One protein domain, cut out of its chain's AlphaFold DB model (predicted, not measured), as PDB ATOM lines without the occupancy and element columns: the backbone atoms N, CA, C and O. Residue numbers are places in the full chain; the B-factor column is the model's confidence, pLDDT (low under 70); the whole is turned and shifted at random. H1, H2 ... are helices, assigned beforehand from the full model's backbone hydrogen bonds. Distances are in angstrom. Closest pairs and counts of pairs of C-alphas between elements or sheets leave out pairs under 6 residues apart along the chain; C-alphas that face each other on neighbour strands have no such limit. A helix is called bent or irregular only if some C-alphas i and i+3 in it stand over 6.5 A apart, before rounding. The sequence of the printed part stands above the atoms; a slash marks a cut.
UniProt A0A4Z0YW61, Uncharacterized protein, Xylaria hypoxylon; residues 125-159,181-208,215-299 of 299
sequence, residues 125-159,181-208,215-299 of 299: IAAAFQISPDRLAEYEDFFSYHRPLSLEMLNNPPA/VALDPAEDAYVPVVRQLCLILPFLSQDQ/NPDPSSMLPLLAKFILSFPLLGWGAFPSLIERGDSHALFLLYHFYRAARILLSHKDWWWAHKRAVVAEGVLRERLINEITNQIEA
ATOM      1  N   ILE A 125     -11.403  44.822 -37.742       87.50
ATOM      2  CA  ILE A 125     -12.332  45.907 -37.377       87.50
ATOM      3  C   ILE A 125     -12.804  45.736 -35.935       87.50
ATOM      4  O   ILE A 125     -12.730  46.690 -35.167       87.50
ATOM      5  N   ALA A 126     -13.232  44.532 -35.549       86.25
ATOM      6  CA  ALA A 126     -13.691  44.247 -34.191       86.25
ATOM      7  C   ALA A 126     -12.588  44.463 -33.139       86.25
ATOM      8  O   ALA A 126     -12.863  44.905 -32.028       86.25
ATOM      9  N   ALA A 127     -11.328  44.181 -33.487       85.00
ATOM     10  CA  ALA A 127     -10.190  44.444 -32.613       85.00
ATOM     11  C   ALA A 127      -9.845  45.941 -32.517       85.00
ATOM     12  O   ALA A 127      -9.416  46.405 -31.461       85.00
ATOM     13  N   ALA A 128     -10.007  46.689 -33.612       82.12
ATOM     14  CA  ALA A 128      -9.694  48.115 -33.679       82.12
ATOM     15  C   ALA A 128     -10.814  49.016 -33.132       82.12
ATOM     16  O   ALA A 128     -10.541  50.142 -32.721       82.12
ATOM     17  N   PHE A 129     -12.062  48.541 -33.136       78.38
ATOM     18  CA  PHE A 129     -13.237  49.319 -32.770       78.38
ATOM     19  C   PHE A 129     -14.137  48.548 -31.801       78.38
ATOM     20  O   PHE A 129     -14.697  47.508 -32.140       78.38
ATOM     21  N   GLN A 130     -14.294  49.083 -30.589       76.12
ATOM     22  CA  GLN A 130     -15.140  48.487 -29.557       76.12
ATOM     23  C   GLN A 130     -16.545  49.088 -29.627       76.12
ATOM     24  O   GLN A 130     -16.762  50.244 -29.268       76.12
ATOM     25  N   ILE A 131     -17.505  48.290 -30.090       77.12
ATOM     26  CA  ILE A 131     -18.930  48.629 -30.053       77.12
ATOM     27  C   ILE A 131     -19.444  48.346 -28.638       77.12
ATOM     28  O   ILE A 131     -19.150  47.284 -28.082       77.12
ATOM     29  N   SER A 132     -20.204  49.275 -28.048       81.38
ATOM     30  CA  SER A 132     -20.859  49.007 -26.766       81.38
ATOM     31  C   SER A 132     -21.864  47.854 -26.915       81.38
ATOM     32  O   SER A 132     -22.537  47.760 -27.945       81.38
ATOM     33  N   PRO A 133     -21.993  46.971 -25.912       82.19
ATOM     34  CA  PRO A 133     -22.906  45.831 -25.993       82.19
ATOM     35  C   PRO A 133     -24.358  46.268 -26.229       82.19
ATOM     36  O   PRO A 133     -25.059  45.618 -26.998       82.19
ATOM     37  N   ASP A 134     -24.769  47.401 -25.655       82.00
ATOM     38  CA  ASP A 134     -26.121  47.947 -25.816       82.00
ATOM     39  C   ASP A 134     -26.398  48.342 -27.273       82.00
ATOM     40  O   ASP A 134     -27.393  47.918 -27.854       82.00
ATOM     41  N   ARG A 135     -25.461  49.047 -27.923       81.38
ATOM     42  CA  ARG A 135     -25.597  49.402 -29.345       81.38
ATOM     43  C   ARG A 135     -25.563  48.183 -30.253       81.38
ATOM     44  O   ARG A 135     -26.234  48.160 -31.279       81.38
ATOM     45  N   LEU A 136     -24.763  47.172 -29.915       84.00
ATOM     46  CA  LEU A 136     -24.759  45.925 -30.674       84.00
ATOM     47  C   LEU A 136     -26.127  45.234 -30.588       84.00
ATOM     48  O   LEU A 136     -26.634  44.801 -31.620       84.00
ATOM     49  N   ALA A 137     -26.729  45.191 -29.397       86.25
ATOM     50  CA  ALA A 137     -28.064  44.640 -29.193       86.25
ATOM     51  C   ALA A 137     -29.140  45.430 -29.956       86.25
ATOM     52  O   ALA A 137     -30.009  44.818 -30.569       86.25
ATOM     53  N   GLU A 138     -29.050  46.763 -30.003       88.00
ATOM     54  CA  GLU A 138     -29.942  47.607 -30.817       88.00
ATOM     55  C   GLU A 138     -29.854  47.274 -32.312       88.00
ATOM     56  O   GLU A 138     -30.877  47.163 -32.988       88.00
ATOM     57  N   TYR A 139     -28.642  47.085 -32.850       87.75
ATOM     58  CA  TYR A 139     -28.486  46.665 -34.243       87.75
ATOM     59  C   TYR A 139     -29.015  45.246 -34.475       87.75
ATOM     60  O   TYR A 139     -29.697  45.010 -35.470       87.75
ATOM     61  N   GLU A 140     -28.721  44.297 -33.583       89.38
ATOM     62  CA  GLU A 140     -29.222  42.923 -33.706       89.38
ATOM     63  C   GLU A 140     -30.762  42.871 -33.639       89.38
ATOM     64  O   GLU A 140     -31.371  42.164 -34.441       89.38
ATOM     65  N   ASP A 141     -31.397  43.673 -32.779       90.00
ATOM     66  CA  ASP A 141     -32.859  43.822 -32.718       90.00
ATOM     67  C   ASP A 141     -33.433  44.496 -33.975       90.00
ATOM     68  O   ASP A 141     -34.449  44.060 -34.526       90.00
ATOM     69  N   PHE A 142     -32.765  45.536 -34.485       90.31
ATOM     70  CA  PHE A 142     -33.156  46.204 -35.728       90.31
ATOM     71  C   PHE A 142     -33.180  45.243 -36.918       90.31
ATOM     72  O   PHE A 142     -34.096  45.296 -37.738       90.31
ATOM     73  N   PHE A 143     -32.202  44.342 -36.992       92.25
ATOM     74  CA  PHE A 143     -32.109  43.343 -38.049       92.25
ATOM     75  C   PHE A 143     -32.761  42.008 -37.698       92.25
ATOM     76  O   PHE A 143     -32.582  41.076 -38.473       92.25
ATOM     77  N   SER A 144     -33.501  41.876 -36.597       91.69
ATOM     78  CA  SER A 144     -34.093  40.595 -36.192       91.69
ATOM     79  C   SER A 144     -34.911  39.950 -37.320       91.69
ATOM     80  O   SER A 144     -35.721  40.608 -37.976       91.69
ATOM     81  N   TYR A 145     -34.702  38.649 -37.548       90.25
ATOM     82  CA  TYR A 145     -35.267  37.930 -38.697       90.25
ATOM     83  C   TYR A 145     -36.802  37.873 -38.679       90.25
ATOM     84  O   TYR A 145     -37.441  37.839 -39.722       90.25
ATOM     85  N   HIS A 146     -37.413  37.925 -37.494       88.12
ATOM     86  CA  HIS A 146     -38.873  37.888 -37.342       88.12
ATOM     87  C   HIS A 146     -39.502  39.280 -37.210       88.12
ATOM     88  O   HIS A 146     -40.714  39.397 -37.032       88.12
ATOM     89  N   ARG A 147     -38.703  40.353 -37.278       89.69
ATOM     90  CA  ARG A 147     -39.209  41.726 -37.182       89.69
ATOM     91  C   ARG A 147     -39.940  42.102 -38.475       89.69
ATOM     92  O   ARG A 147     -39.345  41.983 -39.547       89.69
ATOM     93  N   PRO A 148     -41.194  42.583 -38.416       89.88
ATOM     94  CA  PRO A 148     -41.887  43.081 -39.598       89.88
ATOM     95  C   PRO A 148     -41.128  44.249 -40.230       89.88
ATOM     96  O   PRO A 148     -40.713  45.174 -39.529       89.88
ATOM     97  N   LEU A 149     -40.965  44.212 -41.551       91.25
ATOM     98  CA  LEU A 149     -40.302  45.281 -42.289       91.25
ATOM     99  C   LEU A 149     -41.263  46.459 -42.476       91.25
ATOM    100  O   LEU A 149     -42.412  46.280 -42.874       91.25
ATOM    101  N   SER A 150     -40.781  47.673 -42.220       90.69
ATOM    102  CA  SER A 150     -41.529  48.908 -42.462       90.69
ATOM    103  C   SER A 150     -40.740  49.867 -43.351       90.69
ATOM    104  O   SER A 150     -39.510  49.815 -43.429       90.69
ATOM    105  N   LEU A 151     -41.445  50.785 -44.021       88.19
ATOM    106  CA  LEU A 151     -40.815  51.800 -44.875       88.19
ATOM    107  C   LEU A 151     -39.854  52.715 -44.098       88.19
ATOM    108  O   LEU A 151     -38.888  53.224 -44.666       88.19
ATOM    109  N   GLU A 152     -40.093  52.917 -42.802       87.25
ATOM    110  CA  GLU A 152     -39.254  53.751 -41.935       87.25
ATOM    111  C   GLU A 152     -37.863  53.145 -41.730       87.25
ATOM    112  O   GLU A 152     -36.862  53.871 -41.737       87.25
ATOM    113  N   MET A 153     -37.786  51.813 -41.652       87.88
ATOM    114  CA  MET A 153     -36.532  51.079 -41.478       87.88
ATOM    115  C   MET A 153     -35.576  51.281 -42.663       87.88
ATOM    116  O   MET A 153     -34.362  51.254 -42.487       87.88
ATOM    117  N   LEU A 154     -36.090  51.581 -43.863       86.69
ATOM    118  CA  LEU A 154     -35.244  51.885 -45.021       86.69
ATOM    119  C   LEU A 154     -34.492  53.212 -44.861       86.69
ATOM    120  O   LEU A 154     -33.409  53.379 -45.415       86.69
ATOM    121  N   ASN A 155     -35.029  54.178 -44.113       79.44
ATOM    122  CA  ASN A 155     -34.464  55.527 -44.056       79.44
ATOM    123  C   ASN A 155     -33.433  55.692 -42.937       79.44
ATOM    124  O   ASN A 155     -32.432  56.376 -43.158       79.44
ATOM    125  N   ASN A 156     -33.577  55.003 -41.806       67.12
ATOM    126  CA  ASN A 156     -32.697  55.172 -40.651       67.12
ATOM    127  C   ASN A 156     -32.162  53.817 -40.152       67.12
ATOM    128  O   ASN A 156     -32.959  53.018 -39.667       67.12
ATOM    129  N   PRO A 157     -30.839  53.546 -40.196       62.97
ATOM    130  CA  PRO A 157     -30.270  52.597 -39.240       62.97
ATOM    131  C   PRO A 157     -30.518  53.124 -37.808       62.97
ATOM    132  O   PRO A 157     -30.699  54.335 -37.643       62.97
ATOM    133  N   PRO A 158     -30.519  52.269 -36.768       56.69
ATOM    134  CA  PRO A 158     -31.053  52.590 -35.432       56.69
ATOM    135  C   PRO A 158     -30.370  53.751 -34.681       56.69
ATOM    136  O   PRO A 158     -30.832  54.146 -33.619       56.69
ATOM    137  N   ALA A 159     -29.342  54.389 -35.243       51.41
ATOM    138  CA  ALA A 159     -28.640  55.519 -34.635       51.41
ATOM    139  C   ALA A 159     -29.467  56.814 -34.462       51.41
ATOM    140  O   ALA A 159     -28.972  57.755 -33.847       51.41
ATOM    141  N   VAL A 181     -31.058  27.475 -29.920       42.34
ATOM    142  CA  VAL A 181     -31.070  26.654 -31.123       42.34
ATOM    143  C   VAL A 181     -32.033  27.356 -32.073       42.34
ATOM    144  O   VAL A 181     -33.235  27.336 -31.799       42.34
ATOM    145  N   ALA A 182     -31.542  28.029 -33.118       49.41
ATOM    146  CA  ALA A 182     -32.458  28.549 -34.118       49.41
ATOM    147  C   ALA A 182     -33.139  27.326 -34.740       49.41
ATOM    148  O   ALA A 182     -32.496  26.388 -35.212       49.41
ATOM    149  N   LEU A 183     -34.460  27.269 -34.617       59.06
ATOM    150  CA  LEU A 183     -35.252  26.177 -35.175       59.06
ATOM    151  C   LEU A 183     -35.406  26.328 -36.696       59.06
ATOM    152  O   LEU A 183     -35.757  25.355 -37.364       59.06
ATOM    153  N   ASP A 184     -35.122  27.518 -37.238       77.81
ATOM    154  CA  ASP A 184     -35.200  27.834 -38.659       77.81
ATOM    155  C   ASP A 184     -33.797  27.897 -39.308       77.81
ATOM    156  O   ASP A 184     -32.999  28.781 -38.983       77.81
ATOM    157  N   PRO A 185     -33.491  27.007 -40.276       82.75
ATOM    158  CA  PRO A 185     -32.260  27.058 -41.064       82.75
ATOM    159  C   PRO A 185     -32.012  28.393 -41.785       82.75
ATOM    160  O   PRO A 185     -30.867  28.685 -42.142       82.75
ATOM    161  N   ALA A 186     -33.061  29.175 -42.060       84.94
ATOM    162  CA  ALA A 186     -32.933  30.499 -42.658       84.94
ATOM    163  C   ALA A 186     -32.387  31.523 -41.652       84.94
ATOM    164  O   ALA A 186     -31.421  32.224 -41.958       84.94
ATOM    165  N   GLU A 187     -32.928  31.538 -40.433       86.38
ATOM    166  CA  GLU A 187     -32.467  32.404 -39.345       86.38
ATOM    167  C   GLU A 187     -31.008  32.098 -38.968       86.38
ATOM    168  O   GLU A 187     -30.177  33.008 -38.890       86.38
ATOM    169  N   ASP A 188     -30.651  30.813 -38.869       86.56
ATOM    170  CA  ASP A 188     -29.270  30.358 -38.640       86.56
ATOM    171  C   ASP A 188     -28.282  30.877 -39.698       86.56
ATOM    172  O   ASP A 188     -27.123  31.186 -39.400       86.56
ATOM    173  N   ALA A 189     -28.720  30.969 -40.956       87.12
ATOM    174  CA  ALA A 189     -27.901  31.484 -42.048       87.12
ATOM    175  C   ALA A 189     -27.812  33.017 -42.055       87.12
ATOM    176  O   ALA A 189     -26.846  33.575 -42.580       87.12
ATOM    177  N   TYR A 190     -28.803  33.689 -41.477       90.31
ATOM    178  CA  TYR A 190     -28.962  35.135 -41.485       90.31
ATOM    179  C   TYR A 190     -28.198  35.825 -40.340       90.31
ATOM    180  O   TYR A 190     -27.453  36.780 -40.581       90.31
ATOM    181  N   VAL A 191     -28.280  35.302 -39.109       89.56
ATOM    182  CA  VAL A 191     -27.663  35.895 -37.900       89.56
ATOM    183  C   VAL A 191     -26.156  36.189 -38.039       89.56
ATOM    184  O   VAL A 191     -25.721  37.282 -37.659       89.56
ATOM    185  N   PRO A 192     -25.314  35.298 -38.604       89.12
ATOM    186  CA  PRO A 192     -23.891  35.594 -38.781       89.12
ATOM    187  C   PRO A 192     -23.636  36.803 -39.683       89.12
ATOM    188  O   PRO A 192     -22.652  37.511 -39.492       89.12
ATOM    189  N   VAL A 193     -24.513  37.050 -40.654       90.56
ATOM    190  CA  VAL A 193     -24.395  38.156 -41.609       90.56
ATOM    191  C   VAL A 193     -24.751  39.477 -40.933       90.56
ATOM    192  O   VAL A 193     -24.053  40.469 -41.138       90.56
ATOM    193  N   VAL A 194     -25.784  39.473 -40.079       91.75
ATOM    194  CA  VAL A 194     -26.175  40.631 -39.259       91.75
ATOM    195  C   VAL A 194     -24.988  41.112 -38.443       91.75
ATOM    196  O   VAL A 194     -24.587  42.266 -38.565       91.75
ATOM    197  N   ARG A 195     -24.342  40.206 -37.703       88.94
ATOM    198  CA  ARG A 195     -23.174  40.535 -36.868       88.94
ATOM    199  C   ARG A 195     -22.057  41.219 -37.641       88.94
ATOM    200  O   ARG A 195     -21.363  42.071 -37.103       88.94
ATOM    201  N   GLN A 196     -21.878  40.850 -38.902       89.06
ATOM    202  CA  GLN A 196     -20.843  41.410 -39.763       89.06
ATOM    203  C   GLN A 196     -21.232  42.793 -40.258       89.06
ATOM    204  O   GLN A 196     -20.400  43.695 -40.277       89.06
ATOM    205  N   LEU A 197     -22.502  42.990 -40.605       90.31
ATOM    206  CA  LEU A 197     -23.013  44.314 -40.928       90.31
ATOM    207  C   LEU A 197     -22.885  45.261 -39.722       90.31
ATOM    208  O   LEU A 197     -22.416  46.389 -39.885       90.31
ATOM    209  N   CYS A 198     -23.175  44.784 -38.506       89.75
ATOM    210  CA  CYS A 198     -23.014  45.547 -37.264       89.75
ATOM    211  C   CYS A 198     -21.585  46.074 -37.047       89.75
ATOM    212  O   CYS A 198     -21.420  47.088 -36.377       89.75
ATOM    213  N   LEU A 199     -20.554  45.454 -37.639       88.56
ATOM    214  CA  LEU A 199     -19.176  45.952 -37.548       88.56
ATOM    215  C   LEU A 199     -18.964  47.275 -38.290       88.56
ATOM    216  O   LEU A 199     -18.074  48.036 -37.922       88.56
ATOM    217  N   ILE A 200     -19.749  47.553 -39.338       89.19
ATOM    218  CA  ILE A 200     -19.550  48.734 -40.190       89.19
ATOM    219  C   ILE A 200     -20.614  49.821 -40.006       89.19
ATOM    220  O   ILE A 200     -20.350  50.980 -40.317       89.19
ATOM    221  N   LEU A 201     -21.793  49.487 -39.471       88.44
ATOM    222  CA  LEU A 201     -22.873  50.457 -39.238       88.44
ATOM    223  C   LEU A 201     -22.513  51.620 -38.295       88.44
ATOM    224  O   LEU A 201     -22.912  52.746 -38.598       88.44
ATOM    225  N   PRO A 202     -21.731  51.430 -37.213       86.12
ATOM    226  CA  PRO A 202     -21.335  52.534 -36.340       86.12
ATOM    227  C   PRO A 202     -20.584  53.653 -37.069       86.12
ATOM    228  O   PRO A 202     -20.700  54.818 -36.697       86.12
ATOM    229  N   PHE A 203     -19.864  53.325 -38.145       83.81
ATOM    230  CA  PHE A 203     -19.125  54.304 -38.943       83.81
ATOM    231  C   PHE A 203     -20.033  55.193 -39.808       83.81
ATOM    232  O   PHE A 203     -19.552  56.179 -40.359       83.81
ATOM    233  N   LEU A 204     -21.330  54.877 -39.921       80.75
ATOM    234  CA  LEU A 204     -22.316  55.708 -40.623       80.75
ATOM    235  C   LEU A 204     -22.809  56.890 -39.783       80.75
ATOM    236  O   LEU A 204     -23.322  57.856 -40.338       80.75
ATOM    237  N   SER A 205     -22.657  56.812 -38.460       68.00
ATOM    238  CA  SER A 205     -23.257  57.740 -37.493       68.00
ATOM    239  C   SER A 205     -22.177  58.613 -36.853       68.00
ATOM    240  O   SER A 205     -21.994  58.623 -35.637       68.00
ATOM    241  N   GLN A 206     -21.390  59.296 -37.689       55.62
ATOM    242  CA  GLN A 206     -20.209  60.054 -37.255       55.62
ATOM    243  C   GLN A 206     -20.508  61.342 -36.468       55.62
ATOM    244  O   GLN A 206     -19.574  61.930 -35.934       55.62
ATOM    245  N   ASP A 207     -21.772  61.741 -36.314       46.16
ATOM    246  CA  ASP A 207     -22.132  62.978 -35.603       46.16
ATOM    247  C   ASP A 207     -22.222  62.840 -34.067       46.16
ATOM    248  O   ASP A 207     -22.486  63.827 -33.385       46.16
ATOM    249  N   GLN A 208     -21.988  61.658 -33.475       45.53
ATOM    250  CA  GLN A 208     -22.208  61.445 -32.031       45.53
ATOM    251  C   GLN A 208     -21.121  60.635 -31.306       45.53
ATOM    252  O   GLN A 208     -21.427  59.766 -30.489       45.53
ATOM    253  N   ASN A 215     -11.005  55.907 -29.909       59.19
ATOM    254  CA  ASN A 215     -11.455  55.407 -31.207       59.19
ATOM    255  C   ASN A 215     -10.490  55.847 -32.320       59.19
ATOM    256  O   ASN A 215     -10.099  57.018 -32.355       59.19
ATOM    257  N   PRO A 216     -10.078  54.933 -33.218       60.97
ATOM    258  CA  PRO A 216      -9.208  55.281 -34.332       60.97
ATOM    259  C   PRO A 216      -9.894  56.315 -35.231       60.97
ATOM    260  O   PRO A 216     -11.100  56.235 -35.468       60.97
ATOM    261  N   ASP A 217      -9.113  57.270 -35.744       68.38
ATOM    262  CA  ASP A 217      -9.588  58.252 -36.722       68.38
ATOM    263  C   ASP A 217     -10.297  57.509 -37.872       68.38
ATOM    264  O   ASP A 217      -9.692  56.600 -38.463       68.38
ATOM    265  N   PRO A 218     -11.552  57.853 -38.216       67.56
ATOM    266  CA  PRO A 218     -12.280  57.196 -39.294       67.56
ATOM    267  C   PRO A 218     -11.511  57.145 -40.615       67.56
ATOM    268  O   PRO A 218     -11.634  56.170 -41.359       67.56
ATOM    269  N   SER A 219     -10.669  58.148 -40.885       74.00
ATOM    270  CA  SER A 219      -9.830  58.197 -42.085       74.00
ATOM    271  C   SER A 219      -8.810  57.047 -42.136       74.00
ATOM    272  O   SER A 219      -8.548  56.488 -43.203       74.00
ATOM    273  N   SER A 220      -8.297  56.627 -40.976       82.56
ATOM    274  CA  SER A 220      -7.337  55.526 -40.841       82.56
ATOM    275  C   SER A 220      -7.979  54.146 -41.031       82.56
ATOM    276  O   SER A 220      -7.307  53.200 -41.447       82.56
ATOM    277  N   MET A 221      -9.293  54.043 -40.801       86.81
ATOM    278  CA  MET A 221     -10.071  52.810 -40.946       86.81
ATOM    279  C   MET A 221     -10.550  52.564 -42.381       86.81
ATOM    280  O   MET A 221     -10.858  51.424 -42.729       86.81
ATOM    281  N   LEU A 222     -10.568  53.584 -43.249       88.75
ATOM    282  CA  LEU A 222     -11.089  53.477 -44.620       88.75
ATOM    283  C   LEU A 222     -10.479  52.332 -45.449       88.75
ATOM    284  O   LEU A 222     -11.247  51.588 -46.060       88.75
ATOM    285  N   PRO A 223      -9.148  52.098 -45.472       90.06
ATOM    286  CA  PRO A 223      -8.587  50.973 -46.220       90.06
ATOM    287  C   PRO A 223      -9.045  49.612 -45.684       90.06
ATOM    288  O   PRO A 223      -9.166  48.654 -46.450       90.06
ATOM    289  N   LEU A 224      -9.286  49.510 -44.374       90.12
ATOM    290  CA  LEU A 224      -9.761  48.287 -43.738       90.12
ATOM    291  C   LEU A 224     -11.254  48.061 -44.016       90.12
ATOM    292  O   LEU A 224     -11.636  46.962 -44.411       90.12
ATOM    293  N   LEU A 225     -12.072  49.113 -43.930       91.75
ATOM    294  CA  LEU A 225     -13.484  49.096 -44.324       91.75
ATOM    295  C   LEU A 225     -13.648  48.733 -45.805       91.75
ATOM    296  O   LEU A 225     -14.492  47.912 -46.155       91.75
ATOM    297  N   ALA A 226     -12.796  49.269 -46.680       92.44
ATOM    298  CA  ALA A 226     -12.798  48.932 -48.098       92.44
ATOM    299  C   ALA A 226     -12.484  47.448 -48.342       92.44
ATOM    300  O   ALA A 226     -13.148  46.805 -49.156       92.44
ATOM    301  N   LYS A 227     -11.513  46.878 -47.613       90.75
ATOM    302  CA  LYS A 227     -11.231  45.434 -47.656       90.75
ATOM    303  C   LYS A 227     -12.407  44.616 -47.141       90.75
ATOM    304  O   LYS A 227     -12.735  43.610 -47.759       90.75
ATOM    305  N   PHE A 228     -13.041  45.046 -46.051       92.00
ATOM    306  CA  PHE A 228     -14.225  44.388 -45.509       92.00
ATOM    307  C   PHE A 228     -15.357  44.350 -46.538       92.00
ATOM    308  O   PHE A 228     -15.822  43.265 -46.883       92.00
ATOM    309  N   ILE A 229     -15.714  45.505 -47.107       93.31
ATOM    310  CA  ILE A 229     -16.753  45.639 -48.136       93.31
ATOM    311  C   ILE A 229     -16.423  44.783 -49.359       93.31
ATOM    312  O   ILE A 229     -17.285  44.046 -49.833       93.31
ATOM    313  N   LEU A 230     -15.171  44.821 -49.832       91.31
ATOM    314  CA  LEU A 230     -14.723  43.951 -50.916       91.31
ATOM    315  C   LEU A 230     -14.850  42.478 -50.526       91.31
ATOM    316  O   LEU A 230     -15.207  41.675 -51.358       91.31
ATOM    317  N   SER A 231     -14.552  42.083 -49.293       89.69
ATOM    318  CA  SER A 231     -14.588  40.674 -48.889       89.69
ATOM    319  C   SER A 231     -15.986  40.154 -48.555       89.69
ATOM    320  O   SER A 231     -16.182  38.944 -48.540       89.69
ATOM    321  N   PHE A 232     -16.967  41.022 -48.305       90.38
ATOM    322  CA  PHE A 232     -18.253  40.641 -47.718       90.38
ATOM    323  C   PHE A 232     -18.983  39.501 -48.474       90.38
ATOM    324  O   PHE A 232     -19.327  38.497 -47.844       90.38
ATOM    325  N   PRO A 233     -19.126  39.523 -49.816       88.81
ATOM    326  CA  PRO A 233     -19.686  38.383 -50.558       88.81
ATOM    327  C   PRO A 233     -18.822  37.118 -50.513       88.81
ATOM    328  O   PRO A 233     -19.344  36.002 -50.561       88.81
ATOM    329  N   LEU A 234     -17.499  37.276 -50.404       84.50
ATOM    330  CA  LEU A 234     -16.565  36.171 -50.187       84.50
ATOM    331  C   LEU A 234     -16.622  35.638 -48.760       84.50
ATOM    332  O   LEU A 234     -16.044  34.590 -48.507       84.50
ATOM    333  N   LEU A 235     -17.302  36.279 -47.816       75.69
ATOM    334  CA  LEU A 235     -17.492  35.691 -46.494       75.69
ATOM    335  C   LEU A 235     -18.661  34.704 -46.489       75.69
ATOM    336  O   LEU A 235     -18.539  33.683 -45.825       75.69
ATOM    337  N   GLY A 236     -19.630  34.857 -47.409       62.56
ATOM    338  CA  GLY A 236     -20.613  33.848 -47.844       62.56
ATOM    339  C   GLY A 236     -20.996  32.847 -46.754       62.56
ATOM    340  O   GLY A 236     -20.453  31.739 -46.724       62.56
ATOM    341  N   TRP A 237     -21.868  33.306 -45.860       70.69
ATOM    342  CA  TRP A 237     -22.228  32.689 -44.589       70.69
ATOM    343  C   TRP A 237     -23.267  31.586 -44.795       70.69
ATOM    344  O   TRP A 237     -24.442  31.863 -45.029       70.69
ATOM    345  N   GLY A 238     -22.830  30.326 -44.756       75.94
ATOM    346  CA  GLY A 238     -23.731  29.172 -44.815       75.94
ATOM    347  C   GLY A 238     -24.704  29.218 -46.001       75.94
ATOM    348  O   GLY A 238     -24.282  29.224 -47.157       75.94
ATOM    349  N   ALA A 239     -26.005  29.238 -45.698       85.19
ATOM    350  CA  ALA A 239     -27.093  29.230 -46.678       85.19
ATOM    351  C   ALA A 239     -27.599  30.630 -47.088       85.19
ATOM    352  O   ALA A 239     -28.551  30.717 -47.860       85.19
ATOM    353  N   PHE A 240     -26.965  31.719 -46.636       87.31
ATOM    354  CA  PHE A 240     -27.420  33.087 -46.912       87.31
ATOM    355  C   PHE A 240     -27.553  33.428 -48.411       87.31
ATOM    356  O   PHE A 240     -28.564  34.019 -48.786       87.31
ATOM    357  N   PRO A 241     -26.626  33.021 -49.312       86.38
ATOM    358  CA  PRO A 241     -26.810  33.247 -50.749       86.38
ATOM    359  C   PRO A 241     -28.117  32.661 -51.296       86.38
ATOM    360  O   PRO A 241     -28.741  33.266 -52.160       86.38
ATOM    361  N   SER A 242     -28.572  31.531 -50.750       86.44
ATOM    362  CA  SER A 242     -29.835  30.905 -51.144       86.44
ATOM    363  C   SER A 242     -31.056  31.727 -50.718       86.44
ATOM    364  O   SER A 242     -32.081  31.657 -51.389       86.44
ATOM    365  N   LEU A 243     -30.974  32.491 -49.620       89.44
ATOM    366  CA  LEU A 243     -32.041  33.412 -49.202       89.44
ATOM    367  C   LEU A 243     -32.164  34.569 -50.196       89.44
ATOM    368  O   LEU A 243     -33.258  34.878 -50.661       89.44
ATOM    369  N   ILE A 244     -31.024  35.125 -50.614       88.94
ATOM    370  CA  ILE A 244     -30.965  36.167 -51.645       88.94
ATOM    371  C   ILE A 244     -31.545  35.656 -52.973       88.94
ATOM    372  O   ILE A 244     -32.361  36.336 -53.590       88.94
ATOM    373  N   GLU A 245     -31.156  34.453 -53.408       85.00
ATOM    374  CA  GLU A 245     -31.656  33.840 -54.651       85.00
ATOM    375  C   GLU A 245     -33.172  33.600 -54.631       85.00
ATOM    376  O   GLU A 245     -33.824  33.690 -55.670       85.00
ATOM    377  N   ARG A 246     -33.741  33.312 -53.455       88.12
ATOM    378  CA  ARG A 246     -35.189  33.138 -53.261       88.12
ATOM    379  C   ARG A 246     -35.946  34.460 -53.142       88.12
ATOM    380  O   ARG A 246     -37.171  34.433 -53.143       88.12
ATOM    381  N   GLY A 247     -35.240  35.586 -53.056       87.19
ATOM    382  CA  GLY A 247     -35.848  36.894 -52.853       87.19
ATOM    383  C   GLY A 247     -36.404  37.092 -51.445       87.19
ATOM    384  O   GLY A 247     -37.412  37.770 -51.300       87.19
ATOM    385  N   ASP A 248     -35.784  36.480 -50.435       91.25
ATOM    386  CA  ASP A 248     -36.162  36.660 -49.033       91.25
ATOM    387  C   ASP A 248     -36.053  38.137 -48.615       91.25
ATOM    388  O   ASP A 248     -34.980  38.741 -48.727       91.25
ATOM    389  N   SER A 249     -37.156  38.726 -48.146       91.81
ATOM    390  CA  SER A 249     -37.238  40.165 -47.882       91.81
ATOM    391  C   SER A 249     -36.249  40.621 -46.804       91.81
ATOM    392  O   SER A 249     -35.647  41.686 -46.949       91.81
ATOM    393  N   HIS A 250     -35.999  39.818 -45.765       92.94
ATOM    394  CA  HIS A 250     -35.033  40.144 -44.708       92.94
ATOM    395  C   HIS A 250     -33.592  40.078 -45.210       92.94
ATOM    396  O   HIS A 250     -32.798  40.980 -44.940       92.94
ATOM    397  N   ALA A 251     -33.244  39.067 -46.007       92.81
ATOM    398  CA  ALA A 251     -31.931  38.993 -46.643       92.81
ATOM    399  C   ALA A 251     -31.684  40.175 -47.597       92.81
ATOM    400  O   ALA A 251     -30.590  40.751 -47.601       92.81
ATOM    401  N   LEU A 252     -32.695  40.574 -48.378       92.88
ATOM    402  CA  LEU A 252     -32.625  41.740 -49.262       92.88
ATOM    403  C   LEU A 252     -32.544  43.056 -48.478       92.88
ATOM    404  O   LEU A 252     -31.782  43.944 -48.863       92.88
ATOM    405  N   PHE A 253     -33.259  43.168 -47.358       93.88
ATOM    406  CA  PHE A 253     -33.180  44.299 -46.434       93.88
ATOM    407  C   PHE A 253     -31.778  44.448 -45.823       93.88
ATOM    408  O   PHE A 253     -31.212  45.545 -45.799       93.88
ATOM    409  N   LEU A 254     -31.151  43.341 -45.423       93.44
ATOM    410  CA  LEU A 254     -29.766  43.345 -44.954       93.44
ATOM    411  C   LEU A 254     -28.806  43.801 -46.061       93.44
ATOM    412  O   LEU A 254     -27.951  44.659 -45.828       93.44
ATOM    413  N   LEU A 255     -28.961  43.276 -47.285       93.38
ATOM    414  CA  LEU A 255     -28.159  43.712 -48.432       93.38
ATOM    415  C   LEU A 255     -28.356  45.194 -48.755       93.38
ATOM    416  O   LEU A 255     -27.384  45.867 -49.103       93.38
ATOM    417  N   TYR A 256     -29.578  45.709 -48.620       93.75
ATOM    418  CA  TYR A 256     -29.875  47.124 -48.810       93.75
ATOM    419  C   TYR A 256     -29.029  47.978 -47.860       93.75
ATOM    420  O   TYR A 256     -28.300  48.866 -48.310       93.75
ATOM    421  N   HIS A 257     -29.033  47.659 -46.561       93.31
ATOM    422  CA  HIS A 257     -28.226  48.383 -45.579       93.31
ATOM    423  C   HIS A 257     -26.720  48.191 -45.781       93.31
ATOM    424  O   HIS A 257     -25.959  49.139 -45.588       93.31
ATOM    425  N   PHE A 258     -26.278  47.015 -46.230       94.00
ATOM    426  CA  PHE A 258     -24.883  46.783 -46.600       94.00
ATOM    427  C   PHE A 258     -24.437  47.674 -47.770       94.00
ATOM    428  O   PHE A 258     -23.411  48.350 -47.673       94.00
ATOM    429  N   TYR A 259     -25.199  47.723 -48.866       93.56
ATOM    430  CA  TYR A 259     -24.852  48.555 -50.020       93.56
ATOM    431  C   TYR A 259     -24.969  50.045 -49.709       93.56
ATOM    432  O   TYR A 259     -24.097  50.818 -50.111       93.56
ATOM    433  N   ARG A 260     -25.953  50.442 -48.899       92.56
ATOM    434  CA  ARG A 260     -26.036  51.801 -48.360       92.56
ATOM    435  C   ARG A 260     -24.799  52.162 -47.542       92.56
ATOM    436  O   ARG A 260     -24.224  53.232 -47.744       92.56
ATOM    437  N   ALA A 261     -24.350  51.269 -46.659       92.38
ATOM    438  CA  ALA A 261     -23.132  51.480 -45.888       92.38
ATOM    439  C   ALA A 261     -21.909  51.612 -46.804       92.38
ATOM    440  O   ALA A 261     -21.122  52.544 -46.656       92.38
ATOM    441  N   ALA A 262     -21.783  50.742 -47.809       93.19
ATOM    442  CA  ALA A 262     -20.700  50.811 -48.780       93.19
ATOM    443  C   ALA A 262     -20.686  52.135 -49.564       93.19
ATOM    444  O   ALA A 262     -19.614  52.706 -49.756       93.19
ATOM    445  N   ARG A 263     -21.851  52.656 -49.977       92.38
ATOM    446  CA  ARG A 263     -21.958  53.949 -50.671       92.38
ATOM    447  C   ARG A 263     -21.526  55.116 -49.784       92.38
ATOM    448  O   ARG A 263     -20.865  56.028 -50.278       92.38
ATOM    449  N   ILE A 264     -21.937  55.112 -48.515       89.62
ATOM    450  CA  ILE A 264     -21.661  56.202 -47.567       89.62
ATOM    451  C   ILE A 264     -20.190  56.190 -47.134       89.62
ATOM    452  O   ILE A 264     -19.548  57.236 -47.133       89.62
ATOM    453  N   LEU A 265     -19.646  55.016 -46.798       89.69
ATOM    454  CA  LEU A 265     -18.286  54.881 -46.271       89.69
ATOM    455  C   LEU A 265     -17.209  55.028 -47.351       89.69
ATOM    456  O   LEU A 265     -16.117  55.519 -47.070       89.69
ATOM    457  N   LEU A 266     -17.482  54.585 -48.581       90.50
ATOM    458  CA  LEU A 266     -16.503  54.580 -49.665       90.50
ATOM    459  C   LEU A 266     -16.826  55.661 -50.699       90.50
ATOM    460  O   LEU A 266     -17.746  55.526 -51.511       90.50
ATOM    461  N   SER A 267     -16.029  56.733 -50.689       86.56
ATOM    462  CA  SER A 267     -16.165  57.856 -51.623       86.56
ATOM    463  C   SER A 267     -16.043  57.400 -53.087       86.56
ATOM    464  O   SER A 267     -15.229  56.540 -53.430       86.56
ATOM    465  N   HIS A 268     -16.807  58.022 -53.988       84.69
ATOM    466  CA  HIS A 268     -16.711  57.735 -55.424       84.69
ATOM    467  C   HIS A 268     -15.307  58.002 -55.990       84.69
ATOM    468  O   HIS A 268     -14.842  57.272 -56.863       84.69
ATOM    469  N   LYS A 269     -14.629  59.043 -55.493       81.94
ATOM    470  CA  LYS A 269     -13.337  59.497 -56.021       81.94
ATOM    471  C   LYS A 269     -12.224  58.479 -55.773       81.94
ATOM    472  O   LYS A 269     -11.456  58.188 -56.686       81.94
ATOM    473  N   ASP A 270     -12.169  57.927 -54.565       85.06
ATOM    474  CA  ASP A 270     -11.074  57.048 -54.144       85.06
ATOM    475  C   ASP A 270     -11.438  55.563 -54.314       85.06
ATOM    476  O   ASP A 270     -10.573  54.717 -54.547       85.06
ATOM    477  N   TRP A 271     -12.736  55.244 -54.274       89.69
ATOM    478  CA  TRP A 271     -13.265  53.878 -54.252       89.69
ATOM    479  C   TRP A 271     -14.344  53.648 -55.320       89.69
ATOM    480  O   TRP A 271     -15.335  52.947 -55.093       89.69
ATOM    481  N   TRP A 272     -14.134  54.204 -56.517       87.19
ATOM    482  CA  TRP A 272     -15.032  54.103 -57.679       87.19
ATOM    483  C   TRP A 272     -15.540  52.677 -57.949       87.19
ATOM    484  O   TRP A 272     -16.699  52.480 -58.317       87.19
ATOM    485  N   TRP A 273     -14.679  51.678 -57.732       87.50
ATOM    486  CA  TRP A 273     -14.960  50.267 -57.986       87.50
ATOM    487  C   TRP A 273     -16.076  49.714 -57.101       87.50
ATOM    488  O   TRP A 273     -16.821  48.848 -57.551       87.50
ATOM    489  N   ALA A 274     -16.208  50.214 -55.871       90.31
ATOM    490  CA  ALA A 274     -17.284  49.843 -54.962       90.31
ATOM    491  C   ALA A 274     -18.493  50.757 -55.110       90.31
ATOM    492  O   ALA A 274     -19.630  50.286 -55.107       90.31
ATOM    493  N   HIS A 275     -18.235  52.055 -55.266       89.50
ATOM    494  CA  HIS A 275     -19.268  53.075 -55.196       89.50
ATOM    495  C   HIS A 275     -20.341  52.903 -56.279       89.50
ATOM    496  O   HIS A 275     -21.528  52.948 -55.966       89.50
ATOM    497  N   LYS A 276     -19.949  52.630 -57.536       87.00
ATOM    498  CA  LYS A 276     -20.910  52.443 -58.643       87.00
ATOM    499  C   LYS A 276     -21.910  51.323 -58.339       87.00
ATOM    500  O   LYS A 276     -23.112  51.516 -58.489       87.00
ATOM    501  N   ARG A 277     -21.421  50.158 -57.898       89.94
ATOM    502  CA  ARG A 277     -22.274  49.023 -57.523       89.94
ATOM    503  C   ARG A 277     -23.160  49.367 -56.336       89.94
ATOM    504  O   ARG A 277     -24.343  49.072 -56.391       89.94
ATOM    505  N   ALA A 278     -22.598  49.983 -55.298       92.44
ATOM    506  CA  ALA A 278     -23.329  50.332 -54.087       92.44
ATOM    507  C   ALA A 278     -24.534  51.241 -54.378       92.44
ATOM    508  O   ALA A 278     -25.637  50.929 -53.950       92.44
ATOM    509  N   VAL A 279     -24.345  52.292 -55.186       90.06
ATOM    510  CA  VAL A 279     -25.425  53.202 -55.616       90.06
ATOM    511  C   VAL A 279     -26.541  52.449 -56.335       90.06
ATOM    512  O   VAL A 279     -27.716  52.615 -56.020       90.06
ATOM    513  N   VAL A 280     -26.171  51.620 -57.310       89.19
ATOM    514  CA  VAL A 280     -27.141  50.918 -58.154       89.19
ATOM    515  C   VAL A 280     -27.883  49.837 -57.365       89.19
ATOM    516  O   VAL A 280     -29.107  49.765 -57.416       89.19
ATOM    517  N   ALA A 281     -27.154  49.029 -56.595       90.56
ATOM    518  CA  ALA A 281     -27.718  47.974 -55.766       90.56
ATOM    519  C   ALA A 281     -28.639  48.526 -54.670       90.56
ATOM    520  O   ALA A 281     -29.720  47.983 -54.464       90.56
ATOM    521  N   GLU A 282     -28.247  49.613 -53.996       91.75
ATOM    522  CA  GLU A 282     -29.093  50.289 -53.007       91.75
ATOM    523  C   GLU A 282     -30.409  50.761 -53.631       91.75
ATOM    524  O   GLU A 282     -31.462  50.532 -53.044       91.75
ATOM    525  N   GLY A 283     -30.363  51.372 -54.821       89.69
ATOM    526  CA  GLY A 283     -31.558  51.829 -55.535       89.69
ATOM    527  C   GLY A 283     -32.511  50.684 -55.880       89.69
ATOM    528  O   GLY A 283     -33.675  50.720 -55.489       89.69
ATOM    529  N   VAL A 284     -31.995  49.638 -56.533       89.00
ATOM    530  CA  VAL A 284     -32.791  48.466 -56.949       89.00
ATOM    531  C   VAL A 284     -33.399  47.744 -55.745       89.00
ATOM    532  O   VAL A 284     -34.580  47.398 -55.759       89.00
ATOM    533  N   LEU A 285     -32.619  47.528 -54.681       91.31
ATOM    534  CA  LEU A 285     -33.119  46.878 -53.466       91.31
ATOM    535  C   LEU A 285     -34.170  47.735 -52.764       91.31
ATOM    536  O   LEU A 285     -35.167  47.199 -52.290       91.31
ATOM    537  N   ARG A 286     -33.982  49.059 -52.723       91.69
ATOM    538  CA  ARG A 286     -34.945  49.981 -52.116       91.69
ATOM    539  C   ARG A 286     -36.291  49.933 -52.825       91.69
ATOM    540  O   ARG A 286     -37.308  49.792 -52.157       91.69
ATOM    541  N   GLU A 287     -36.305  50.043 -54.151       90.00
ATOM    542  CA  GLU A 287     -37.542  49.988 -54.940       90.00
ATOM    543  C   GLU A 287     -38.275  48.661 -54.739       90.00
ATOM    544  O   GLU A 287     -39.481  48.642 -54.494       90.00
ATOM    545  N   ARG A 288     -37.534  47.551 -54.753       89.06
ATOM    546  CA  ARG A 288     -38.097  46.225 -54.511       89.06
ATOM    547  C   ARG A 288     -38.710  46.091 -53.118       89.06
ATOM    548  O   ARG A 288     -39.850  45.651 -53.006       89.06
ATOM    549  N   LEU A 289     -37.983  46.486 -52.073       91.81
ATOM    550  CA  LEU A 289     -38.466  46.407 -50.692       91.81
ATOM    551  C   LEU A 289     -39.701  47.291 -50.477       91.81
ATOM    552  O   LEU A 289     -40.627  46.874 -49.793       91.81
ATOM    553  N   ILE A 290     -39.759  48.477 -51.097       91.81
ATOM    554  CA  ILE A 290     -40.953  49.338 -51.057       91.81
ATOM    555  C   ILE A 290     -42.160  48.616 -51.664       91.81
ATOM    556  O   ILE A 290     -43.229  48.610 -51.053       91.81
ATOM    557  N   ASN A 291     -41.993  47.991 -52.833       89.31
ATOM    558  CA  ASN A 291     -43.069  47.251 -53.490       89.31
ATOM    559  C   ASN A 291     -43.531  46.056 -52.642       89.31
ATOM    560  O   ASN A 291     -44.730  45.862 -52.465       89.31
ATOM    561  N   GLU A 292     -42.599  45.282 -52.076       87.88
ATOM    562  CA  GLU A 292     -42.914  44.137 -51.211       87.88
ATOM    563  C   GLU A 292     -43.665  44.566 -49.938       87.88
ATOM    564  O   GLU A 292     -44.710  43.995 -49.631       87.88
ATOM    565  N   ILE A 293     -43.194  45.607 -49.240       89.62
ATOM    566  CA  ILE A 293     -43.837  46.124 -48.018       89.62
ATOM    567  C   ILE A 293     -45.232  46.681 -48.332       89.62
ATOM    568  O   ILE A 293     -46.177  46.425 -47.594       89.62
ATOM    569  N   THR A 294     -45.384  47.415 -49.438       88.88
ATOM    570  CA  THR A 294     -46.681  47.999 -49.824       88.88
ATOM    571  C   THR A 294     -47.695  46.909 -50.173       88.88
ATOM    572  O   THR A 294     -48.817  46.936 -49.675       88.88
ATOM    573  N   ASN A 295     -47.282  45.890 -50.934       85.62
ATOM    574  CA  ASN A 295     -48.147  44.764 -51.292       85.62
ATOM    575  C   ASN A 295     -48.588  43.938 -50.069       85.62
ATOM    576  O   ASN A 295     -49.678  43.374 -50.082       85.62
ATOM    577  N   GLN A 296     -47.769  43.861 -49.015       79.88
ATOM    578  CA  GLN A 296     -48.143  43.197 -47.760       79.88
ATOM    579  C   GLN A 296     -49.165  43.989 -46.931       79.88
ATOM    580  O   GLN A 296     -49.872  43.390 -46.129       79.88
ATOM    581  N   ILE A 297     -49.242  45.312 -47.103       74.19
ATOM    582  CA  ILE A 297     -50.215  46.175 -46.408       74.19
ATOM    583  C   ILE A 297     -51.594  46.117 -47.089       74.19
ATOM    584  O   ILE A 297     -52.615  46.295 -46.427       74.19
ATOM    585  N   GLU A 298     -51.628  45.890 -48.403       66.62
ATOM    586  CA  GLU A 298     -52.862  45.841 -49.201       66.62
ATOM    587  C   GLU A 298     -53.552  44.460 -49.220       66.62
ATOM    588  O   GLU A 298     -54.699  44.368 -49.667       66.62
ATOM    589  N   ALA A 299     -52.875  43.406 -48.749       56.25
ATOM    590  CA  ALA A 299     -53.361  42.020 -48.705       56.25
ATOM    591  C   ALA A 299     -54.056  41.667 -47.377       56.25
ATOM    592  O   ALA A 299     -55.069  40.928 -47.436       56.25
TER     593      ALA A 299
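AT A GLANCE: This is residues 125 to 159, 181 to 208 and 215 to 299 of the 299 residues of an uncharacterized protein of Xylaria hypoxylon (UniProt A0A4Z0YW61). The longest helix, H9, runs along one side of the whole, folded back on H8 in a helical hairpin. H8 runs through the middle, H4, H5 and H7 pack on it away from H9, and H2 packs on H4 beyond. The printed part has 148 residues, with nine named helices, H1 to H9 in chain order, and no named strand: all helix. It is compact and rounded, with a radius of gyration of the C-alphas of 15.3 A and spans of 48 by 35 by 30 A.

HOW THE PARTS SIT: H9, residues 272 to 298, touches H8, residues 249 to 265, at Ala 278 and Tyr 259, closest C-alphas 4.7 A, opposite ways at a shallow tilt of 34.7 degrees, only just short of steep. H8 is the hub, touching five helices. H4, residues 185 to 198, touches it at Leu 197 and Phe 258, closest C-alphas 6.5 A, the same way at a shallow tilt of 16 degrees. H5, residues 201 to 204, and H7, residues 240 to 246, touch H8; H6, residues 218 to 235, only just does, with 3 pairs of C-alphas within 8 A. H2, residues 133 to 142, touches H4. H3, residues 151 to 155, only just touches H9, with 3 pairs. H1, residues 125 to 128, is close to H6 but not clearly touching. Every O i to N i+4 pair is within hydrogen-bond range in H2, H7 and H8, against 8 of 10 in H4, 10 of 14 in H6, 22 of 23 in H9 and 0 of 1 in H3, where 2 of 2 O i to N i+3 pairs are; H1 and H5 are too short.

IN THESE COORDINATES: H9 is 39.6 A long, H8 24.0 A, H6 23.3 A and H4 21.0 A. C-alpha 125 is at (-12.332, 45.907, -37.377) and C-alpha 298 at (-52.862, 45.841, -49.201). H6 is irregular, C-alphas 230 and 233 being 7.5 A apart, and H4 only just, 189 and 192 being 6.6 A apart.

THE WHOLE: The farthest C-alphas, Ser 220 and Ala 299, are 48.6 A apart. Residues 160 to 180 and 209 to 214 are not printed, with C-alpha gaps of 29.2 A and 12.4 A. Of the links printed whole, none is long. Mean pLDDT of the printed part is 84.2; 18 residues are under 70, among them 156 to 159 and 181 to 183.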